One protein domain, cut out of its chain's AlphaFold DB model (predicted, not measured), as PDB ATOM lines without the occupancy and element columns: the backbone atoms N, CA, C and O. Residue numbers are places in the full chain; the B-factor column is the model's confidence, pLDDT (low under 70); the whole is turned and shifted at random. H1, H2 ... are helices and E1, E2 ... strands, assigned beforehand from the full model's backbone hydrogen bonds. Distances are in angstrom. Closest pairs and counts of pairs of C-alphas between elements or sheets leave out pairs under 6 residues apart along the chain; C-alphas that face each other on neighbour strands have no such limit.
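What this domain is: This is residues 83 to 162 and 169 to 242 of the 337 residues of an uncharacterized protein of haloarchaeon 3A1-DGR (UniProt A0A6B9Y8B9). Two four-stranded sheets lie face to face as a sandwich, with the short helix H1 across the outer face of one of them, the sheet E1 E3 E6 E5. The other sheet, E2 E8 E7 E4, is strongly twisted and curled; its E8 comes close to E1 along one side of the sandwich, while E4 and E5 on the other side stay apart, and the small helix H2 sits at the end of E6. The printed part has 154 residues, with eight named strands and two named helices in the order E1 H1 E2 E3 E4 E5 E6 H2 E7 E8; the class is mixed, helices and strands. The first sheet is antiparallel throughout, the second mixed, each in the order just named. The whole is compact, with a radius of gyration of the C-alphas of 14.9 A and spans of 44 by 38 by 26 A.

Where its parts are: In the first sheet, E1 covers residues 83 to 91, 23.6 A long, and begins at C-alpha 83 (-26.536, -48.594, -26.745). E3 is residues 123 to 131, 24.5 A; E6 is residues 190 to 196, 19.5 A; E5 is residues 180 to 185, 16.8 A. In the second sheet, E2 is residues 117 to 119, E7 is residues 210 to 219, 28.0 A, and E4 is residues 152 to 158, 20.1 A. E8, residues 231 to 241, is the longest strand at 31.4 A and ends at C-alpha 241 (-12.959, -32.947, -7.752). H1 is residues 100 to 108, 12.7 A, beginning at C-alpha 100 (-24.867, -30.721, -31.713), and H2 is residues 197 to 203, 9.9 A.

How they stand to each other: In the first sheet E1 and E3 are antiparallel neighbours at 159 degrees, with N 89 and O 125 2.8 A apart, within hydrogen-bond range. E3 and E6 are antiparallel at 160 degrees, with N 126 and O 193 at 2.8 A. E5 and E6 form a hairpin, with N 183 and O 192 at 2.9 A. In the second sheet E7 and E8 form a hairpin, with N 214 and O 236 at 2.8 A. E4 is the antiparallel neighbour of E7, with N 155 and O 215 at 3.0 A. E2 is parallel to E8, their directions at 60 degrees, with N 118 and O 239 at 2.9 A. The two sheets form a sandwich, two sheets face to face: the parts that face each other are 8.9 A centre to centre and their strands stand at 28 degrees. Between the sheets, the closest C-alphas of E1 and E8 are those of Ala 85 and Val 234, 6.0 A apart. H1 is on the first sheet at a height over the sheet of 9.2 A; it runs across the strands, at 71 degrees to E3 on the local plane. Its closest C-alpha pair with E5 is Thr 100 and Leu 183, 5.7 A. H2 only grazes that sheet, with residues 197 to 200. In H1 and H2 every O i to N i+4 pair is within hydrogen-bond range.

The domain as a whole: The two C-alphas farthest apart, those of Ala 224 and Asp 242, are 43.9 A apart. Residues 163 to 168 are not printed; C-alphas 162 and 169 are 12.4 A apart across this cut, on the link from E4 to E5. Of the links printed whole, E3 to E4, with 20 residues, and E7 to E8, with 11, are long. Residues 155 to 156 of E4 pair antiparallel with residues 173 to 174. The mean pLDDT of the printed part is 83.1; it is under 70 in 24 residues, among them 138 to 151, 160 to 162 and 222 to 224.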
ATOM      1  N   LEU A  83     -27.460 -49.395 -27.535       90.81
ATOM      2  CA  LEU A  83     -26.536 -48.594 -26.745       90.81
ATOM      3  C   LEU A  83     -25.214 -49.354 -26.690       90.81
ATOM      4  O   LEU A  83     -25.213 -50.523 -26.291       90.81
ATOM      5  N   ASP A  84     -24.121 -48.709 -27.087       92.19
ATOM      6  CA  ASP A  84     -22.806 -49.356 -27.147       92.19
ATOM      7  C   ASP A  84     -21.866 -48.850 -26.047       92.19
ATOM      8  O   ASP A  84     -21.344 -49.650 -25.261       92.19
ATOM      9  N   ALA A  85     -21.671 -47.534 -25.957       93.06
ATOM     10  CA  ALA A  85     -20.761 -46.917 -25.001       93.06
ATOM     11  C   ALA A  85     -21.235 -45.526 -24.564       93.06
ATOM     12  O   ALA A  85     -22.056 -44.892 -25.224       93.06
ATOM     13  N   ILE A  86     -20.678 -45.069 -23.444       94.19
ATOM     14  CA  ILE A  86     -20.721 -43.675 -23.013       94.19
ATOM     15  C   ILE A  86     -19.285 -43.197 -22.767       94.19
ATOM     16  O   ILE A  86     -18.569 -43.779 -21.950       94.19
ATOM     17  N   ASP A  87     -18.879 -42.146 -23.471       95.56
ATOM     18  CA  ASP A  87     -17.622 -41.434 -23.247       95.56
ATOM     19  C   ASP A  87     -17.895 -40.137 -22.486       95.56
ATOM     20  O   ASP A  87     -18.882 -39.447 -22.745       95.56
ATOM     21  N   LEU A  88     -17.027 -39.814 -21.527       95.88
ATOM     22  CA  LEU A  88     -17.167 -38.625 -20.691       95.88
ATOM     23  C   LEU A  88     -16.118 -37.586 -21.059       95.88
ATOM     24  O   LEU A  88     -14.918 -37.873 -21.121       95.88
ATOM     25  N   TRP A  89     -16.597 -36.369 -21.259       95.88
ATOM     26  CA  TRP A  89     -15.797 -35.203 -21.570       95.88
ATOM     27  C   TRP A  89     -16.035 -34.120 -20.524       95.88
ATOM     28  O   TRP A  89     -17.119 -34.023 -19.947       95.88
ATOM     29  N   THR A  90     -15.022 -33.291 -20.306       95.12
ATOM     30  CA  THR A  90     -15.128 -32.057 -19.528       95.12
ATOM     31  C   THR A  90     -14.992 -30.851 -20.449       95.12
ATOM     32  O   THR A  90     -14.246 -30.907 -21.433       95.12
ATOM     33  N   ALA A  91     -15.713 -29.777 -20.139       94.50
ATOM     34  CA  ALA A  91     -15.629 -28.493 -20.824       94.50
ATOM     35  C   ALA A  91     -15.599 -27.342 -19.806       94.50
ATOM     36  O   ALA A  91     -16.165 -27.484 -18.716       94.50
ATOM     37  N   PRO A  92     -15.030 -26.176 -20.170       93.06
ATOM     38  CA  PRO A  92     -15.134 -24.973 -19.353       93.06
ATOM     39  C   PRO A  92     -16.584 -24.661 -18.981       93.06
ATOM     40  O   PRO A  92     -17.473 -24.742 -19.827       93.06
ATOM     41  N   HIS A  93     -16.823 -24.210 -17.750       86.81
ATOM     42  CA  HIS A  93     -18.156 -23.772 -17.294       86.81
ATOM     43  C   HIS A  93     -18.785 -22.679 -18.181       86.81
ATOM     44  O   HIS A  93     -20.003 -22.595 -18.316       86.81
ATOM     45  N   SER A  94     -17.956 -21.854 -18.830       86.62
ATOM     46  CA  SER A  94     -18.399 -20.802 -19.747       86.62
ATOM     47  C   SER A  94     -18.796 -21.321 -21.131       86.62
ATOM     48  O   SER A  94     -19.290 -20.546 -21.950       86.62
ATOM     49  N   ALA A  95     -18.532 -22.594 -21.436       88.19
ATOM     50  CA  ALA A  95     -18.861 -23.184 -22.720       88.19
ATOM     51  C   ALA A  95     -20.376 -23.390 -22.836       88.19
ATOM     52  O   ALA A  95     -21.005 -24.079 -22.035       88.19
ATOM     53  N   THR A  96     -20.970 -22.812 -23.878       84.81
ATOM     54  CA  THR A  96     -22.393 -22.977 -24.182       84.81
ATOM     55  C   THR A  96     -22.555 -23.629 -25.544       84.81
ATOM     56  O   THR A  96     -22.175 -23.050 -26.560       84.81
ATOM     57  N   PHE A  97     -23.177 -24.803 -25.585       87.38
ATOM     58  CA  PHE A  97     -23.411 -25.522 -26.839       87.38
ATOM     59  C   PHE A  97     -24.879 -25.433 -27.239       87.38
ATOM     60  O   PHE A  97     -25.703 -26.144 -26.682       87.38
ATOM     61  N   ALA A  98     -25.269 -24.532 -28.134       84.00
ATOM     62  CA  ALA A  98     -26.684 -24.420 -28.509       84.00
ATOM     63  C   ALA A  98     -27.185 -25.636 -29.313       84.00
ATOM     64  O   ALA A  98     -28.362 -25.977 -29.246       84.00
ATOM     65  N   GLU A  99     -26.283 -26.293 -30.041       85.81
ATOM     66  CA  GLU A  99     -26.590 -27.361 -30.986       85.81
ATOM     67  C   GLU A  99     -25.462 -28.397 -31.057       85.81
ATOM     68  O   GLU A  99     -24.318 -28.130 -30.686       85.81
ATOM     69  N   THR A 100     -25.788 -29.584 -31.570       86.38
ATOM     70  CA  THR A 100     -24.867 -30.721 -31.713       86.38
ATOM     71  C   THR A 100     -23.633 -30.386 -32.556       86.38
ATOM     72  O   THR A 100     -22.527 -30.794 -32.209       86.38
ATOM     73  N   ALA A 101     -23.788 -29.611 -33.635       87.88
ATOM     74  CA  ALA A 101     -22.668 -29.236 -34.501       87.88
ATOM     75  C   ALA A 101     -21.567 -28.486 -33.729       87.88
ATOM     76  O   ALA A 101     -20.389 -28.789 -33.902       87.88
ATOM     77  N   ALA A 102     -21.954 -27.596 -32.808       89.62
ATOM     78  CA  ALA A 102     -21.020 -26.856 -31.963       89.62
ATOM     79  C   ALA A 102     -20.270 -27.762 -30.969       89.62
ATOM     80  O   ALA A 102     -19.105 -27.511 -30.674       89.62
ATOM     81  N   LEU A 103     -20.903 -28.830 -30.462       89.06
ATOM     82  CA  LEU A 103     -20.217 -29.831 -29.631       89.06
ATOM     83  C   LEU A 103     -19.179 -30.616 -30.426       89.06
ATOM     84  O   LEU A 103     -18.074 -30.842 -29.945       89.06
ATOM     85  N   ILE A 104     -19.540 -31.043 -31.638       88.06
ATOM     86  CA  ILE A 104     -18.638 -31.798 -32.510       88.06
ATOM     87  C   ILE A 104     -17.439 -30.927 -32.898       88.06
ATOM     88  O   ILE A 104     -16.308 -31.406 -32.882       88.06
ATOM     89  N   GLU A 105     -17.656 -29.652 -33.218       89.50
ATOM     90  CA  GLU A 105     -16.575 -28.692 -33.458       89.50
ATOM     91  C   GLU A 105     -15.689 -28.538 -32.214       89.50
ATOM     92  O   GLU A 105     -14.484 -28.742 -32.303       89.50
ATOM     93  N   ALA A 106     -16.278 -28.338 -31.033       88.62
ATOM     94  CA  ALA A 106     -15.540 -28.226 -29.774       88.62
ATOM     95  C   ALA A 106     -14.738 -29.487 -29.397       88.62
ATOM     96  O   ALA A 106     -13.669 -29.376 -28.795       88.62
ATOM     97  N   ALA A 107     -15.218 -30.679 -29.763       86.56
ATOM     98  CA  ALA A 107     -14.465 -31.926 -29.624       86.56
ATOM     99  C   ALA A 107     -13.247 -31.988 -30.557       86.56
ATOM    100  O   ALA A 107     -12.240 -32.596 -30.209       86.56
ATOM    101  N   ASN A 108     -13.335 -31.380 -31.743       86.81
ATOM    102  CA  ASN A 108     -12.232 -31.330 -32.705       86.81
ATOM    103  C   ASN A 108     -11.232 -30.203 -32.404       86.81
ATOM    104  O   ASN A 108     -10.052 -30.352 -32.717       86.81
ATOM    105  N   ASP A 109     -11.701 -29.113 -31.797       86.75
ATOM    106  CA  ASP A 109     -10.919 -27.919 -31.462       86.75
ATOM    107  C   ASP A 109     -10.303 -27.973 -30.058       86.75
ATOM    108  O   ASP A 109      -9.882 -26.945 -29.526       86.75
ATOM    109  N   ASP A 110     -10.234 -29.159 -29.444       84.25
ATOM    110  CA  ASP A 110      -9.581 -29.346 -28.147       84.25
ATOM    111  C   ASP A 110     -10.232 -28.498 -27.016       84.25
ATOM    112  O   ASP A 110      -9.613 -28.182 -26.002       84.25
ATOM    113  N   VAL A 111     -11.513 -28.134 -27.153       86.69
ATOM    114  CA  VAL A 111     -12.299 -27.469 -26.091       86.69
ATOM    115  C   VAL A 111     -12.939 -28.501 -25.160       86.69
ATOM    116  O   VAL A 111     -13.138 -28.237 -23.975       86.69
ATOM    117  N   LEU A 112     -13.263 -29.682 -25.692       90.81
ATOM    118  CA  LEU A 112     -13.699 -30.832 -24.906       90.81
ATOM    119  C   LEU A 112     -12.522 -31.766 -24.656       90.81
ATOM    120  O   LEU A 112     -11.842 -32.199 -25.586       90.81
ATOM    121  N   THR A 113     -12.336 -32.151 -23.400       92.50
ATOM    122  CA  THR A 113     -11.272 -33.081 -23.016       92.50
ATOM    123  C   THR A 113     -11.865 -34.352 -22.449       92.50
ATOM    124  O   THR A 113     -12.641 -34.317 -21.497       92.50
ATOM    125  N   LEU A 114     -11.473 -35.490 -23.017       92.19
ATOM    126  CA  LEU A 114     -11.893 -36.802 -22.543       92.19
ATOM    127  C   LEU A 114     -11.278 -37.032 -21.155       92.19
ATOM    128  O   LEU A 114     -10.065 -37.207 -21.023       92.19
ATOM    129  N   SER A 115     -12.107 -36.984 -20.115       91.12
ATOM    130  CA  SER A 115     -11.660 -37.014 -18.724       91.12
ATOM    131  C   SER A 115     -12.654 -37.761 -17.850       91.12
ATOM    132  O   SER A 115     -13.867 -37.692 -18.033       91.12
ATOM    133  N   ARG A 116     -12.112 -38.475 -16.864       90.81
ATOM    134  CA  ARG A 116     -12.890 -39.079 -15.774       90.81
ATOM    135  C   ARG A 116     -12.876 -38.222 -14.522       90.81
ATOM    136  O   ARG A 116     -13.577 -38.550 -13.582       90.81
ATOM    137  N   GLU A 117     -12.070 -37.174 -14.508       94.94
ATOM    138  CA  GLU A 117     -11.984 -36.215 -13.423       94.94
ATOM    139  C   GLU A 117     -12.667 -34.928 -13.883       94.94
ATOM    140  O   GLU A 117     -12.257 -34.326 -14.880       94.94
ATOM    141  N   ILE A 118     -13.743 -34.553 -13.195       95.44
ATOM    142  CA  ILE A 118     -14.553 -33.378 -13.509       95.44
ATOM    143  C   ILE A 118     -14.465 -32.431 -12.318       95.44
ATOM    144  O   ILE A 118     -14.864 -32.794 -11.208       95.44
ATOM    145  N   ALA A 119     -13.939 -31.224 -12.513       94.81
ATOM    146  CA  ALA A 119     -13.961 -30.232 -11.451       94.81
ATOM    147  C   ALA A 119     -15.369 -29.673 -11.268       94.81
ATOM    148  O   ALA A 119     -16.102 -29.421 -12.223       94.81
ATOM    149  N   VAL A 120     -15.742 -29.434 -10.014       92.12
ATOM    150  CA  VAL A 120     -16.997 -28.755  -9.705       92.12
ATOM    151  C   VAL A 120     -17.086 -27.421 -10.451       92.12
ATOM    152  O   VAL A 120     -16.166 -26.600 -10.407       92.12
ATOM    153  N   GLY A 121     -18.235 -27.194 -11.079       91.44
ATOM    154  CA  GLY A 121     -18.520 -26.003 -11.869       91.44
ATOM    155  C   GLY A 121     -18.255 -26.203 -13.355       91.44
ATOM    156  O   GLY A 121     -18.888 -25.517 -14.143       91.44
ATOM    157  N   ASP A 122     -17.398 -27.147 -13.757       95.06
ATOM    158  CA  ASP A 122     -17.229 -27.473 -15.175       95.06
ATOM    159  C   ASP A 122     -18.438 -28.233 -15.728       95.06
ATOM    160  O   ASP A 122     -19.250 -28.815 -14.993       95.06
ATOM    161  N   LEU A 123     -18.550 -28.223 -17.054       94.62
ATOM    162  CA  LEU A 123     -19.587 -28.948 -17.764       94.62
ATOM    163  C   LEU A 123     -19.132 -30.392 -17.995       94.62
ATOM    164  O   LEU A 123     -18.133 -30.635 -18.671       94.62
ATOM    165  N   LEU A 124     -19.900 -31.354 -17.487       95.62
ATOM    166  CA  LEU A 124     -19.770 -32.759 -17.863       95.62
ATOM    167  C   LEU A 124     -20.550 -32.993 -19.160       95.62
ATOM    168  O   LEU A 124     -21.738 -32.687 -19.230       95.62
ATOM    169  N   VAL A 125     -19.914 -33.577 -20.171       95.94
ATOM    170  CA  VAL A 125     -20.576 -33.993 -21.412       95.94
ATOM    171  C   VAL A 125     -20.449 -35.505 -21.558       95.94
ATOM    172  O   VAL A 125     -19.359 -36.030 -21.766       95.94
ATOM    173  N   GLY A 126     -21.566 -36.217 -21.450       95.50
ATOM    174  CA  GLY A 126     -21.661 -37.628 -21.805       95.50
ATOM    175  C   GLY A 126     -22.005 -37.775 -23.282       95.50
ATOM    176  O   GLY A 126     -23.067 -37.327 -23.701       95.50
ATOM    177  N   GLN A 127     -21.137 -38.404 -24.067       95.50
ATOM    178  CA  GLN A 127     -21.424 -38.824 -25.436       95.50
ATOM    179  C   GLN A 127     -21.840 -40.292 -25.418       95.50
ATOM    180  O   GLN A 127     -21.032 -41.156 -25.093       95.50
ATOM    181  N   ILE A 128     -23.089 -40.576 -25.774       94.62
ATOM    182  CA  ILE A 128     -23.641 -41.927 -25.832       94.62
ATOM    183  C   ILE A 128     -23.737 -42.366 -27.288       94.62
ATOM    184  O   ILE A 128     -24.467 -41.754 -28.066       94.62
ATOM    185  N   GLU A 129     -23.055 -43.455 -27.632       94.56
ATOM    186  CA  GLU A 129     -23.229 -44.137 -28.917       94.56
ATOM    187  C   GLU A 129     -24.570 -44.884 -28.899       94.56
ATOM    188  O   GLU A 129     -24.741 -45.869 -28.165       94.56
ATOM    189  N   ALA A 130     -25.539 -44.388 -29.674       90.75
ATOM    190  CA  ALA A 130     -26.904 -44.891 -29.670       90.75
ATOM    191  C   ALA A 130     -27.578 -44.873 -31.051       90.75
ATOM    192  O   ALA A 130     -27.540 -43.896 -31.800       90.75
ATOM    193  N   GLU A 131     -28.315 -45.941 -31.348       88.69
ATOM    194  CA  GLU A 131     -29.179 -46.056 -32.527       88.69
ATOM    195  C   GLU A 131     -30.623 -46.318 -32.092       88.69
ATOM    196  O   GLU A 131     -30.864 -47.002 -31.097       88.69
ATOM    197  N   GLY A 132     -31.602 -45.812 -32.850       81.69
ATOM    198  CA  GLY A 132     -33.022 -46.110 -32.616       81.69
ATOM    199  C   GLY A 132     -33.606 -45.530 -31.319       81.69
ATOM    200  O   GLY A 132     -34.673 -45.960 -30.898       81.69
ATOM    201  N   VAL A 133     -32.921 -44.569 -30.686       80.56
ATOM    202  CA  VAL A 133     -33.366 -43.912 -29.439       80.56
ATOM    203  C   VAL A 133     -33.945 -42.509 -29.654       80.56
ATOM    204  O   VAL A 133     -34.503 -41.919 -28.735       80.56
ATOM    205  N   TYR A 134     -33.816 -41.956 -30.862       77.81
ATOM    206  CA  TYR A 134     -34.146 -40.557 -31.156       77.81
ATOM    207  C   TYR A 134     -35.645 -40.257 -31.103       77.81
ATOM    208  O   TYR A 134     -36.019 -39.135 -30.782       77.81
ATOM    209  N   ASP A 135     -36.495 -41.262 -31.327       72.31
ATOM    210  CA  ASP A 135     -37.954 -41.129 -31.225       72.31
ATOM    211  C   ASP A 135     -38.425 -40.808 -29.787       72.31
ATOM    212  O   ASP A 135     -39.557 -40.363 -29.592       72.31
ATOM    213  N   TYR A 136     -37.557 -40.994 -28.781       70.31
ATOM    214  CA  TYR A 136     -37.805 -40.647 -27.375       70.31
ATOM    215  C   TYR A 136     -37.299 -39.252 -26.985       70.31
ATOM    216  O   TYR A 136     -37.585 -38.774 -25.884       70.31
ATOM    217  N   LEU A 137     -36.529 -38.600 -27.858       71.06
ATOM    218  CA  LEU A 137     -36.029 -37.250 -27.632       71.06
ATOM    219  C   LEU A 137     -37.075 -36.256 -28.137       71.06
ATOM    220  O   LEU A 137     -37.580 -36.376 -29.253       71.06
ATOM    221  N   TYR A 138     -37.423 -35.258 -27.320       62.78
ATOM    222  CA  TYR A 138     -38.284 -34.182 -27.799       62.78
ATOM    223  C   TYR A 138     -37.597 -33.445 -28.950       62.78
ATOM    224  O   TYR A 138     -36.452 -33.019 -28.843       62.78
ATOM    225  N   SER A 139     -38.347 -33.205 -30.024       51.75
ATOM    226  CA  SER A 139     -37.949 -32.301 -31.105       51.75
ATOM    227  C   SER A 139     -38.133 -30.818 -30.742       51.75
ATOM    228  O   SER A 139     -38.075 -29.972 -31.631       51.75
ATOM    229  N   ASP A 140     -38.464 -30.502 -29.483       54.38
ATOM    230  CA  ASP A 140     -38.666 -29.134 -29.006       54.38
ATOM    231  C   ASP A 140     -37.329 -28.579 -28.478       54.38
ATOM    232  O   ASP A 140     -36.896 -28.975 -27.390       54.38
ATOM    233  N   PRO A 141     -36.663 -27.677 -29.222       51.22
ATOM    234  CA  PRO A 141     -35.371 -27.124 -28.827       51.22
ATOM    235  C   PRO A 141     -35.447 -26.293 -27.539       51.22
ATOM    236  O   PRO A 141     -34.414 -26.099 -26.899       51.22
ATOM    237  N   ASP A 142     -36.644 -25.847 -27.133       50.47
ATOM    238  CA  ASP A 142     -36.866 -25.053 -25.920       50.47
ATOM    239  C   ASP A 142     -37.194 -25.929 -24.695       50.47
ATOM    240  O   ASP A 142     -37.181 -25.450 -23.559       50.47
ATOM    241  N   ARG A 143     -37.493 -27.220 -24.901       52.09
ATOM    242  CA  ARG A 143     -37.838 -28.194 -23.851       52.09
ATOM    243  C   ARG A 143     -37.021 -29.472 -24.001       52.09
ATOM    244  O   ARG A 143     -37.574 -30.566 -24.087       52.09
ATOM    245  N   GLN A 144     -35.698 -29.311 -23.976       52.31
ATOM    246  CA  GLN A 144     -34.672 -30.368 -24.036       52.31
ATOM    247  C   GLN A 144     -34.660 -31.302 -22.806       52.31
ATOM    248  O   GLN A 144     -33.616 -31.813 -22.413       52.31
ATOM    249  N   THR A 145     -35.810 -31.513 -22.173       51.25
ATOM    250  CA  THR A 145     -36.037 -32.546 -21.165       51.25
ATOM    251  C   THR A 145     -36.244 -33.874 -21.882       51.25
ATOM    252  O   THR A 145     -37.056 -33.936 -22.811       51.25
ATOM    253  N   LEU A 146     -35.589 -34.956 -21.444       55.28
ATOM    254  CA  LEU A 146     -36.137 -36.276 -21.769       55.28
ATOM    255  C   LEU A 146     -37.515 -36.384 -21.125       55.28
ATOM    256  O   LEU A 146     -37.827 -35.680 -20.165       55.28
ATOM    257  N   ASN A 147     -38.273 -37.362 -21.598       56.97
ATOM    258  CA  ASN A 147     -39.447 -37.892 -20.926       56.97
ATOM    259  C   ASN A 147     -40.766 -37.237 -21.349       56.97
ATOM    260  O   ASN A 147     -41.343 -36.375 -20.686       56.97
ATOM    261  N   ARG A 148     -41.309 -37.750 -22.451       46.22
ATOM    262  CA  ARG A 148     -42.759 -37.827 -22.617       46.22
ATOM    263  C   ARG A 148     -43.246 -39.182 -22.102       46.22
ATOM    264  O   ARG A 148     -43.734 -39.973 -22.888       46.22
ATOM    265  N   ASP A 149     -43.053 -39.468 -20.818       54.28
ATOM    266  CA  ASP A 149     -43.511 -40.699 -20.149       54.28
ATOM    267  C   ASP A 149     -43.058 -42.030 -20.805       54.28
ATOM    268  O   ASP A 149     -43.765 -43.024 -20.677       54.28
ATOM    269  N   GLN A 150     -41.946 -42.061 -21.558       57.06
ATOM    270  CA  GLN A 150     -41.634 -43.150 -22.498       57.06
ATOM    271  C   GLN A 150     -40.125 -43.451 -22.570       57.06
ATOM    272  O   GLN A 150     -39.350 -42.670 -23.116       57.06
ATOM    273  N   GLY A 151     -39.705 -44.598 -22.036       68.75
ATOM    274  CA  GLY A 151     -38.587 -45.391 -22.569       68.75
ATOM    275  C   GLY A 151     -37.127 -44.932 -22.408       68.75
ATOM    276  O   GLY A 151     -36.268 -45.777 -22.614       68.75
ATOM    277  N   LEU A 152     -36.780 -43.692 -22.032       78.19
ATOM    278  CA  LEU A 152     -35.378 -43.287 -21.781       78.19
ATOM    279  C   LEU A 152     -35.136 -42.828 -20.343       78.19
ATOM    280  O   LEU A 152     -35.923 -42.077 -19.771       78.19
ATOM    281  N   ARG A 153     -33.993 -43.231 -19.786       83.56
ATOM    282  CA  ARG A 153     -33.541 -42.869 -18.443       83.56
ATOM    283  C   ARG A 153     -32.102 -42.373 -18.489       83.56
ATOM    284  O   ARG A 153     -31.235 -43.044 -19.036       83.56
ATOM    285  N   PHE A 154     -31.859 -41.224 -17.871       87.00
ATOM    286  CA  PHE A 154     -30.524 -40.728 -17.557       87.00
ATOM    287  C   PHE A 154     -30.462 -40.428 -16.070       87.00
ATOM    288  O   PHE A 154     -31.360 -39.751 -15.563       87.00
ATOM    289  N   GLU A 155     -29.435 -40.922 -15.388       88.31
ATOM    290  CA  GLU A 155     -29.270 -40.730 -13.951       88.31
ATOM    291  C   GLU A 155     -27.801 -40.558 -13.569       88.31
ATOM    292  O   GLU A 155     -26.926 -41.246 -14.090       88.31
ATOM    293  N   ILE A 156     -27.547 -39.674 -12.603       90.19
ATOM    294  CA  ILE A 156     -26.270 -39.589 -11.888       90.19
ATOM    295  C   ILE A 156     -26.488 -40.077 -10.462       90.19
ATOM    296  O   ILE A 156     -27.395 -39.605  -9.772       90.19
ATOM    297  N   ARG A 157     -25.652 -41.004  -9.996       89.56
ATOM    298  CA  ARG A 157     -25.745 -41.597  -8.655       89.56
ATOM    299  C   ARG A 157     -24.372 -41.687  -7.994       89.56
ATOM    300  O   ARG A 157     -23.376 -41.878  -8.688       89.56
ATOM    301  N   PRO A 158     -24.268 -41.591  -6.659       87.88
ATOM    302  CA  PRO A 158     -23.007 -41.836  -5.974       87.88
ATOM    303  C   PRO A 158     -22.609 -43.301  -6.128       87.88
ATOM    304  O   PRO A 158     -23.438 -44.202  -5.959       87.88
ATOM    305  N   ARG A 159     -21.322 -43.564  -6.356       84.31
ATOM    306  CA  ARG A 159     -20.814 -44.933  -6.349       84.31
ATOM    307  C   ARG A 159     -20.709 -45.436  -4.909       84.31
ATOM    308  O   ARG A 159     -19.707 -45.236  -4.222       84.31
ATOM    309  N   THR A 160     -21.724 -46.145  -4.429       66.94
ATOM    310  CA  THR A 160     -21.654 -46.842  -3.138       66.94
ATOM    311  C   THR A 160     -20.784 -48.093  -3.287       66.94
ATOM    312  O   THR A 160     -21.172 -49.060  -3.938       66.94
ATOM    313  N   GLY A 161     -19.570 -48.086  -2.727       52.94
ATOM    314  CA  GLY A 161     -18.576 -49.141  -2.961       52.94
ATOM    315  C   GLY A 161     -19.080 -50.567  -2.689       52.94
ATOM    316  O   GLY A 161     -19.466 -50.872  -1.571       52.94
ATOM    317  N   THR A 162     -19.006 -51.458  -3.688       39.72
ATOM    318  CA  THR A 162     -19.186 -52.941  -3.691       39.72
ATOM    319  C   THR A 162     -20.350 -53.591  -2.921       39.72
ATOM    320  O   THR A 162     -20.551 -54.799  -3.058       39.72
ATOM    321  N   SER A 169     -29.597 -46.104  -3.948       57.09
ATOM    322  CA  SER A 169     -28.649 -45.007  -4.188       57.09
ATOM    323  C   SER A 169     -29.464 -43.784  -4.619       57.09
ATOM    324  O   SER A 169     -30.180 -43.885  -5.620       57.09
ATOM    325  N   PRO A 170     -29.414 -42.655  -3.888       66.94
ATOM    326  CA  PRO A 170     -30.200 -41.486  -4.248       66.94
ATOM    327  C   PRO A 170     -29.778 -41.005  -5.637       66.94
ATOM    328  O   PRO A 170     -28.589 -40.805  -5.896       66.94
ATOM    329  N   THR A 171     -30.751 -40.846  -6.533       75.56
ATOM    330  CA  THR A 171     -30.533 -40.179  -7.818       75.56
ATOM    331  C   THR A 171     -30.230 -38.707  -7.534       75.56
ATOM    332  O   THR A 171     -31.026 -38.017  -6.902       75.56
ATOM    333  N   ILE A 172     -29.041 -38.260  -7.941       71.00
ATOM    334  CA  ILE A 172     -28.534 -36.894  -7.737       71.00
ATOM    335  C   ILE A 172     -29.095 -35.966  -8.806       71.00
ATOM    336  O   ILE A 172     -29.559 -34.874  -8.503       71.00
ATOM    337  N   ALA A 173     -29.083 -36.438 -10.050       73.88
ATOM    338  CA  ALA A 173     -29.695 -35.779 -11.188       73.88
ATOM    339  C   ALA A 173     -30.407 -36.824 -12.033       73.88
ATOM    340  O   ALA A 173     -29.897 -37.937 -12.190       73.88
ATOM    341  N   ASP A 174     -31.534 -36.436 -12.610       77.75
ATOM    342  CA  ASP A 174     -32.171 -37.169 -13.689       77.75
ATOM    343  C   ASP A 174     -32.337 -36.270 -14.917       77.75
ATOM    344  O   ASP A 174     -31.980 -35.090 -14.922       77.75
ATOM    345  N   ALA A 175     -32.892 -36.841 -15.975       69.12
ATOM    346  CA  ALA A 175     -33.097 -36.156 -17.239       69.12
ATOM    347  C   ALA A 175     -34.052 -34.947 -17.209       69.12
ATOM    348  O   ALA A 175     -34.162 -34.236 -18.208       69.12
ATOM    349  N   THR A 176     -34.790 -34.761 -16.114       75.69
ATOM    350  CA  THR A 176     -35.722 -33.646 -15.916       75.69
ATOM    351  C   THR A 176     -35.110 -32.511 -15.101       75.69
ATOM    352  O   THR A 176     -35.723 -31.455 -14.972       75.69
ATOM    353  N   HIS A 177     -33.907 -32.711 -14.560       82.44
ATOM    354  CA  HIS A 177     -33.204 -31.701 -13.786       82.44
ATOM    355  C   HIS A 177     -32.760 -30.538 -14.684       82.44
ATOM    356  O   HIS A 177     -32.155 -30.759 -15.728       82.44
ATOM    357  N   ASP A 178     -32.932 -29.294 -14.226       84.25
ATOM    358  CA  ASP A 178     -32.570 -28.071 -14.975       84.25
ATOM    359  C   ASP A 178     -31.073 -27.961 -15.340       84.25
ATOM    360  O   ASP A 178     -30.683 -27.136 -16.162       84.25
ATOM    361  N   ALA A 179     -30.227 -28.787 -14.719       87.25
ATOM    362  CA  ALA A 179     -28.787 -28.828 -14.955       87.25
ATOM    363  C   ALA A 179     -28.424 -29.793 -16.092       87.25
ATOM    364  O   ALA A 179     -27.265 -29.837 -16.491       87.25
ATOM    365  N   VAL A 180     -29.385 -30.588 -16.571       88.56
ATOM    366  CA  VAL A 180     -29.192 -31.638 -17.568       88.56
ATOM    367  C   VAL A 180     -29.846 -31.217 -18.875       88.56
ATOM    368  O   VAL A 180     -30.990 -30.768 -18.911       88.56
ATOM    369  N   ARG A 181     -29.117 -31.388 -19.975       87.69
ATOM    370  CA  ARG A 181     -29.568 -31.012 -21.309       87.69
ATOM    371  C   ARG A 181     -29.166 -32.052 -22.343       87.69
ATOM    372  O   ARG A 181     -28.047 -32.551 -22.303       87.69
ATOM    373  N   PHE A 182     -30.053 -32.337 -23.292       86.94
ATOM    374  CA  PHE A 182     -29.849 -33.365 -24.311       86.94
ATOM    375  C   PHE A 182     -29.711 -32.752 -25.699       86.94
ATOM    376  O   PHE A 182     -30.540 -31.945 -26.108       86.94
ATOM    377  N   LEU A 183     -28.696 -33.188 -26.442       87.75
ATOM    378  CA  LEU A 183     -28.500 -32.854 -27.849       87.75
ATOM    379  C   LEU A 183     -28.384 -34.150 -28.655       87.75
ATOM    380  O   LEU A 183     -27.647 -35.058 -28.284       87.75
ATOM    381  N   SER A 184     -29.129 -34.261 -29.750       87.31
ATOM    382  CA  SER A 184     -29.140 -35.460 -30.592       87.31
ATOM    383  C   SER A 184     -28.282 -35.292 -31.841       87.31
ATOM    384  O   SER A 184     -28.353 -34.252 -32.498       87.31
ATOM    385  N   ASP A 185     -27.569 -36.348 -32.222       88.75
ATOM    386  CA  ASP A 185     -26.873 -36.507 -33.501       88.75
ATOM    387  C   ASP A 185     -27.349 -37.784 -34.217       88.75
ATOM    388  O   ASP A 185     -26.666 -38.812 -34.181       88.75
ATOM    389  N   PRO A 186     -28.539 -37.770 -34.845       85.31
ATOM    390  CA  PRO A 186     -29.072 -38.964 -35.496       85.31
ATOM    391  C   PRO A 186     -28.176 -39.490 -36.623       85.31
ATOM    392  O   PRO A 186     -28.092 -40.702 -36.814       85.31
ATOM    393  N   ASP A 187     -27.498 -38.593 -37.346       86.62
ATOM    394  CA  ASP A 187     -26.634 -38.944 -38.476       86.62
ATOM    395  C   ASP A 187     -25.305 -39.555 -38.012       86.62
ATOM    396  O   ASP A 187     -24.790 -40.481 -38.646       86.62
ATOM    397  N   GLY A 188     -24.752 -39.061 -36.900       86.62
ATOM    398  CA  GLY A 188     -23.555 -39.627 -36.278       86.62
ATOM    399  C   GLY A 188     -23.824 -40.800 -35.336       86.62
ATOM    400  O   GLY A 188     -22.869 -41.449 -34.911       86.62
ATOM    401  N   GLY A 189     -25.088 -41.095 -35.023       89.69
ATOM    402  CA  GLY A 189     -25.455 -42.161 -34.092       89.69
ATOM    403  C   GLY A 189     -25.097 -41.838 -32.638       89.69
ATOM    404  O   GLY A 189     -24.743 -42.748 -31.891       89.69
ATOM    405  N   ASN A 190     -25.163 -40.562 -32.237       91.44
ATOM    406  CA  ASN A 190     -24.859 -40.140 -30.870       91.44
ATOM    407  C   ASN A 190     -26.009 -39.385 -30.193       91.44
ATOM    408  O   ASN A 190     -26.750 -38.618 -30.808       91.44
ATOM    409  N   VAL A 191     -26.091 -39.523 -28.873       90.38
ATOM    410  CA  VAL A 191     -26.821 -38.608 -27.990       90.38
ATOM    411  C   VAL A 191     -25.817 -37.982 -27.037       90.38
ATOM    412  O   VAL A 191     -25.044 -38.688 -26.399       90.38
ATOM    413  N   PHE A 192     -25.830 -36.662 -26.921       92.31
ATOM    414  CA  PHE A 192     -25.006 -35.924 -25.976       92.31
ATOM    415  C   PHE A 192     -25.853 -35.474 -24.791       92.31
ATOM    416  O   PHE A 192     -26.933 -34.911 -24.972       92.31
ATOM    417  N   VAL A 193     -25.347 -35.695 -23.582       92.06
ATOM    418  CA  VAL A 193     -25.957 -35.245 -22.330       92.06
ATOM    419  C   VAL A 193     -24.999 -34.299 -21.642       92.06
ATOM    420  O   VAL A 193     -23.890 -34.679 -21.285       92.06
ATOM    421  N   LEU A 194     -25.419 -33.055 -21.485       93.62
ATOM    422  CA  LEU A 194     -24.626 -31.983 -20.914       93.62
ATOM    423  C   LEU A 194     -25.144 -31.743 -19.506       93.62
ATOM    424  O   LEU A 194     -26.348 -31.568 -19.322       93.62
ATOM    425  N   VAL A 195     -24.244 -31.747 -18.532       93.31
ATOM    426  CA  VAL A 195     -24.565 -31.614 -17.117       93.31
ATOM    427  C   VAL A 195     -23.733 -30.493 -16.517       93.31
ATOM    428  O   VAL A 195     -22.510 -30.602 -16.410       93.31
ATOM    429  N   ASP A 196     -24.401 -29.420 -16.104       93.25
ATOM    430  CA  ASP A 196     -23.789 -28.337 -15.337       93.25
ATOM    431  C   ASP A 196     -23.579 -28.796 -13.887       93.25
ATOM    432  O   ASP A 196     -24.507 -28.830 -13.070       93.25
ATOM    433  N   THR A 197     -22.340 -29.175 -13.560       92.06
ATOM    434  CA  THR A 197     -21.997 -29.676 -12.221       92.06
ATOM    435  C   THR A 197     -22.036 -28.585 -11.148       92.06
ATOM    436  O   THR A 197     -22.185 -28.903  -9.965       92.06
ATOM    437  N   GLY A 198     -21.935 -27.309 -11.536       89.31
ATOM    438  CA  GLY A 198     -22.072 -26.164 -10.639       89.31
ATOM    439  C   GLY A 198     -23.514 -26.005 -10.179       89.31
ATOM    440  O   GLY A 198     -23.789 -26.080  -8.980       89.31
ATOM    441  N   THR A 199     -24.442 -25.900 -11.134       88.81
ATOM    442  CA  THR A 199     -25.885 -25.849 -10.848       88.81
ATOM    443  C   THR A 199     -26.338 -27.096 -10.088       88.81
ATOM    444  O   THR A 199     -27.094 -26.998  -9.114       88.81
ATOM    445  N   LEU A 200     -25.843 -28.277 -10.474       86.94
ATOM    446  CA  LEU A 200     -26.188 -29.523  -9.798       86.94
ATOM    447  C   LEU A 200     -25.714 -29.531  -8.336       86.94
ATOM    448  O   LEU A 200     -26.475 -29.921  -7.455       86.94
ATOM    449  N   ARG A 201     -24.508 -29.039  -8.032       85.50
ATOM    450  CA  ARG A 201     -24.017 -28.915  -6.646       85.50
ATOM    451  C   ARG A 201     -24.857 -27.975  -5.787       85.50
ATOM    452  O   ARG A 201     -25.003 -28.219  -4.594       85.50
ATOM    453  N   GLU A 202     -25.383 -26.894  -6.352       85.31
ATOM    454  CA  GLU A 202     -26.213 -25.948  -5.592       85.31
ATOM    455  C   GLU A 202     -27.585 -26.525  -5.221       85.31
ATOM    456  O   GLU A 202     -28.199 -26.100  -4.240       85.31
ATOM    457  N   THR A 203     -28.065 -27.490  -6.004       80.69
ATOM    458  CA  THR A 203     -29.442 -27.999  -5.946       80.69
ATOM    459  C   THR A 203     -29.550 -29.452  -5.473       80.69
ATOM    460  O   THR A 203     -30.652 -29.903  -5.160       80.69
ATOM    461  N   SER A 204     -28.427 -30.166  -5.349       81.62
ATOM    462  CA  SER A 204     -28.365 -31.586  -4.977       81.62
ATOM    463  C   SER A 204     -27.185 -31.903  -4.041       81.62
ATOM    464  O   SER A 204     -26.332 -31.060  -3.776       81.62
ATOM    465  N   ASP A 205     -27.097 -33.150  -3.563       80.38
ATOM    466  CA  ASP A 205     -26.005 -33.643  -2.702       80.38
ATOM    467  C   ASP A 205     -24.726 -34.023  -3.494       80.38
ATOM    468  O   ASP A 205     -24.017 -34.988  -3.167       80.38
ATOM    469  N   LEU A 206     -24.415 -33.281  -4.560       84.75
ATOM    470  CA  LEU A 206     -23.194 -33.461  -5.342       84.75
ATOM    471  C   LEU A 206     -21.982 -32.888  -4.573       84.75
ATOM    472  O   LEU A 206     -21.906 -31.694  -4.287       84.75
ATOM    473  N   ASN A 207     -21.018 -33.740  -4.225       87.56
ATOM    474  CA  ASN A 207     -19.898 -33.439  -3.337       87.56
ATOM    475  C   ASN A 207     -18.562 -33.743  -4.021       87.56
ATOM    476  O   ASN A 207     -18.343 -34.851  -4.509       87.56
ATOM    477  N   ALA A 208     -17.653 -32.769  -4.013       91.06
ATOM    478  CA  ALA A 208     -16.281 -32.978  -4.459       91.06
ATOM    479  C   ALA A 208     -15.560 -34.028  -3.591       91.06
ATOM    480  O   ALA A 208     -15.847 -34.186  -2.402       91.06
ATOM    481  N   GLY A 209     -14.614 -34.744  -4.198       92.19
ATOM    482  CA  GLY A 209     -13.878 -35.851  -3.587       92.19
ATOM    483  C   GLY A 209     -14.627 -37.188  -3.595       92.19
ATOM    484  O   GLY A 209     -14.186 -38.126  -2.928       92.19
ATOM    485  N   ALA A 210     -15.746 -37.290  -4.319       91.44
ATOM    486  CA  ALA A 210     -16.529 -38.513  -4.459       91.44
ATOM    487  C   ALA A 210     -16.573 -39.007  -5.913       91.44
ATOM    488  O   ALA A 210     -16.517 -38.221  -6.859       91.44
ATOM    489  N   THR A 211     -16.719 -40.323  -6.072       94.12
ATOM    490  CA  THR A 211     -16.943 -40.973  -7.367       94.12
ATOM    491  C   THR A 211     -18.438 -41.144  -7.610       94.12
ATOM    492  O   THR A 211     -19.171 -41.647  -6.748       94.12
ATOM    493  N   TYR A 212     -18.873 -40.791  -8.808       93.12
ATOM    494  CA  TYR A 212     -20.238 -40.915  -9.290       93.12
ATOM    495  C   TYR A 212     -20.304 -41.881 -10.469       93.12
ATOM    496  O   TYR A 212     -19.320 -42.112 -11.171       93.12
ATOM    497  N   GLU A 213     -21.478 -42.457 -10.669       93.06
ATOM    498  CA  GLU A 213     -21.848 -43.221 -11.851       93.06
ATOM    499  C   GLU A 213     -22.882 -42.415 -12.628       93.06
ATOM    500  O   GLU A 213     -23.840 -41.899 -12.047       93.06
ATOM    501  N   VAL A 214     -22.671 -42.305 -13.933       92.75
ATOM    502  CA  VAL A 214     -23.662 -41.815 -14.880       92.75
ATOM    503  C   VAL A 214     -24.193 -42.997 -15.676       92.75
ATOM    504  O   VAL A 214     -23.417 -43.770 -16.238       92.75
ATOM    505  N   GLU A 215     -25.511 -43.148 -15.705       91.94
ATOM    506  CA  GLU A 215     -26.222 -44.209 -16.413       91.94
ATOM    507  C   GLU A 215     -27.112 -43.589 -17.492       91.94
ATOM    508  O   GLU A 215     -27.865 -42.652 -17.224       91.94
ATOM    509  N   PHE A 216     -27.057 -44.145 -18.702       90.62
ATOM    510  CA  PHE A 216     -28.036 -43.905 -19.757       90.62
ATOM    511  C   PHE A 216     -28.675 -45.236 -20.148       90.62
ATOM    512  O   PHE A 216     -27.969 -46.189 -20.482       90.62
ATOM    513  N   ALA A 217     -30.002 -45.315 -20.115       88.56
ATOM    514  CA  ALA A 217     -30.735 -46.547 -20.362       88.56
ATOM    515  C   ALA A 217     -31.990 -46.343 -21.213       88.56
ATOM    516  O   ALA A 217     -32.658 -45.312 -21.136       88.56
ATOM    517  N   VAL A 218     -32.327 -47.378 -21.984       85.00
ATOM    518  CA  VAL A 218     -33.618 -47.549 -22.650       85.00
ATOM    519  C   VAL A 218     -34.436 -48.590 -21.885       85.00
ATOM    520  O   VAL A 218     -33.958 -49.700 -21.633       85.00
ATOM    521  N   LEU A 219     -35.664 -48.232 -21.523       81.69
ATOM    522  CA  LEU A 219     -36.638 -49.056 -20.815       81.69
ATOM    523  C   LEU A 219     -37.681 -49.588 -21.807       81.69
ATOM    524  O   LEU A 219     -38.202 -48.843 -22.636       81.69
ATOM    525  N   GLY A 220     -37.970 -50.884 -21.739       68.88
ATOM    526  CA  GLY A 220     -38.781 -51.579 -22.732       68.88
ATOM    527  C   GLY A 220     -40.291 -51.475 -22.543       68.88
ATOM    528  O   GLY A 220     -41.019 -51.686 -23.510       68.88
ATOM    529  N   ASP A 221     -40.761 -51.063 -21.359       70.50
ATOM    530  CA  ASP A 221     -42.183 -50.832 -21.048       70.50
ATOM    531  C   ASP A 221     -42.889 -49.919 -22.077       70.50
ATOM    532  O   ASP A 221     -44.088 -50.074 -22.317       70.50
ATOM    533  N   ASP A 222     -42.131 -49.049 -22.757       65.19
ATOM    534  CA  ASP A 222     -42.644 -48.063 -23.714       65.19
ATOM    535  C   ASP A 222     -42.077 -48.199 -25.139       65.19
ATOM    536  O   ASP A 222     -42.357 -47.361 -25.999       65.19
ATOM    537  N   HIS A 223     -41.309 -49.257 -25.427       66.31
ATOM    538  CA  HIS A 223     -40.675 -49.455 -26.732       66.31
ATOM    539  C   HIS A 223     -41.336 -50.594 -27.517       66.31
ATOM    540  O   HIS A 223     -41.247 -51.757 -27.145       66.31
ATOM    541  N   ALA A 224     -41.902 -50.306 -28.696       63.88
ATOM    542  CA  ALA A 224     -42.610 -51.310 -29.512       63.88
ATOM    543  C   ALA A 224     -41.758 -52.540 -29.918       63.88
ATOM    544  O   ALA A 224     -42.298 -53.599 -30.231       63.88
ATOM    545  N   GLN A 225     -40.432 -52.376 -29.955       70.31
ATOM    546  CA  GLN A 225     -39.434 -53.422 -30.253       70.31
ATOM    547  C   GLN A 225     -38.723 -54.045 -29.032       70.31
ATOM    548  O   GLN A 225     -37.881 -54.920 -29.243       70.31
ATOM    549  N   LEU A 226     -38.986 -53.595 -27.799       72.50
ATOM    550  CA  LEU A 226     -38.435 -54.219 -26.586       72.50
ATOM    551  C   LEU A 226     -39.559 -54.916 -25.816       72.50
ATOM    552  O   LEU A 226     -40.730 -54.562 -25.940       72.50
ATOM    553  N   GLU A 227     -39.207 -55.944 -25.050       78.38
ATOM    554  CA  GLU A 227     -40.150 -56.519 -24.089       78.38
ATOM    555  C   GLU A 227     -40.327 -55.552 -22.909       78.38
ATOM    556  O   GLU A 227     -39.412 -54.805 -22.581       78.38
ATOM    557  N   ALA A 228     -41.499 -55.550 -22.271       76.69
ATOM    558  CA  ALA A 228     -41.826 -54.600 -21.204       76.69
ATOM    559  C   ALA A 228     -40.791 -54.623 -20.053       76.69
ATOM    560  O   ALA A 228     -40.318 -53.593 -19.586       76.69
ATOM    561  N   ASP A 229     -40.338 -55.819 -19.674       78.19
ATOM    562  CA  ASP A 229     -39.314 -56.039 -18.651       78.19
ATOM    563  C   ASP A 229     -37.868 -55.972 -19.175       78.19
ATOM    564  O   ASP A 229     -36.922 -56.186 -18.412       78.19
ATOM    565  N   GLU A 230     -37.665 -55.683 -20.462       80.50
ATOM    566  CA  GLU A 230     -36.338 -55.517 -21.043       80.50
ATOM    567  C   GLU A 230     -35.821 -54.099 -20.788       80.50
ATOM    568  O   GLU A 230     -36.468 -53.105 -21.100       80.50
ATOM    569  N   SER A 231     -34.600 -53.991 -20.269       82.81
ATOM    570  CA  SER A 231     -33.875 -52.724 -20.191       82.81
ATOM    571  C   SER A 231     -32.465 -52.905 -20.726       82.81
ATOM    572  O   SER A 231     -31.808 -53.907 -20.424       82.81
ATOM    573  N   MET A 232     -31.972 -51.917 -21.460       86.06
ATOM    574  CA  MET A 232     -30.570 -51.834 -21.859       86.06
ATOM    575  C   MET A 232     -29.981 -50.535 -21.348       86.06
ATOM    576  O   MET A 232     -30.616 -49.496 -21.460       86.06
ATOM    577  N   GLY A 233     -28.778 -50.589 -20.792       89.62
ATOM    578  CA  GLY A 233     -28.120 -49.414 -20.252       89.62
ATOM    579  C   GLY A 233     -26.621 -49.473 -20.455       89.62
ATOM    580  O   GLY A 233     -26.020 -50.551 -20.481       89.62
ATOM    581  N   VAL A 234     -26.038 -48.296 -20.595       92.69
ATOM    582  CA  VAL A 234     -24.603 -48.060 -20.535       92.69
ATOM    583  C   VAL A 234     -24.338 -47.152 -19.347       92.69
ATOM    584  O   VAL A 234     -25.146 -46.286 -19.013       92.69
ATOM    585  N   TRP A 235     -23.212 -47.372 -18.687       93.56
ATOM    586  CA  TRP A 235     -22.815 -46.576 -17.540       93.56
ATOM    587  C   TRP A 235     -21.326 -46.279 -17.604       93.56
ATOM    588  O   TRP A 235     -20.545 -47.044 -18.180       93.56
ATOM    589  N   HIS A 236     -20.939 -45.161 -17.006       94.62
ATOM    590  CA  HIS A 236     -19.546 -44.796 -16.817       94.62
ATOM    591  C   HIS A 236     -19.375 -44.117 -15.459       94.62
ATOM    592  O   HIS A 236     -20.280 -43.476 -14.939       94.62
ATOM    593  N   GLU A 237     -18.198 -44.265 -14.867       95.19
ATOM    594  CA  GLU A 237     -17.842 -43.607 -13.613       95.19
ATOM    595  C   GLU A 237     -17.015 -42.350 -13.861       95.19
ATOM    596  O   GLU A 237     -16.183 -42.328 -14.774       95.19
ATOM    597  N   PHE A 238     -17.201 -41.344 -13.014       95.44
ATOM    598  CA  PHE A 238     -16.350 -40.162 -12.957       95.44
ATOM    599  C   PHE A 238     -16.096 -39.744 -11.510       95.44
ATOM    600  O   PHE A 238     -16.930 -39.946 -10.628       95.44
ATOM    601  N   ASP A 239     -14.933 -39.162 -11.272       96.06
ATOM    602  CA  ASP A 239     -14.556 -38.529 -10.022       96.06
ATOM    603  C   ASP A 239     -14.877 -37.041 -10.117       96.06
ATOM    604  O   ASP A 239     -14.455 -36.352 -11.048       96.06
ATOM    605  N   LEU A 240     -15.641 -36.541  -9.150       95.00
ATOM    606  CA  LEU A 240     -15.871 -35.114  -9.017       95.00
ATOM    607  C   LEU A 240     -14.816 -34.536  -8.079       95.00
ATOM    608  O   LEU A 240     -14.716 -34.967  -6.929       95.00
ATOM    609  N   VAL A 241     -14.050 -33.550  -8.533       95.44
ATOM    610  CA  VAL A 241     -12.959 -32.947  -7.752       95.44
ATOM    611  C   VAL A 241     -13.226 -31.489  -7.427       95.44
ATOM    612  O   VAL A 241     -14.015 -30.807  -8.082       95.44
ATOM    613  N   ASP A 242     -12.562 -30.999  -6.383       92.81
ATOM    614  CA  ASP A 242     -12.576 -29.573  -6.091       92.81
ATOM    615  C   ASP A 242     -11.866 -28.813  -7.208       92.81
ATOM    616  O   ASP A 242     -10.826 -29.228  -7.727       92.81
TER     617      ASP A 242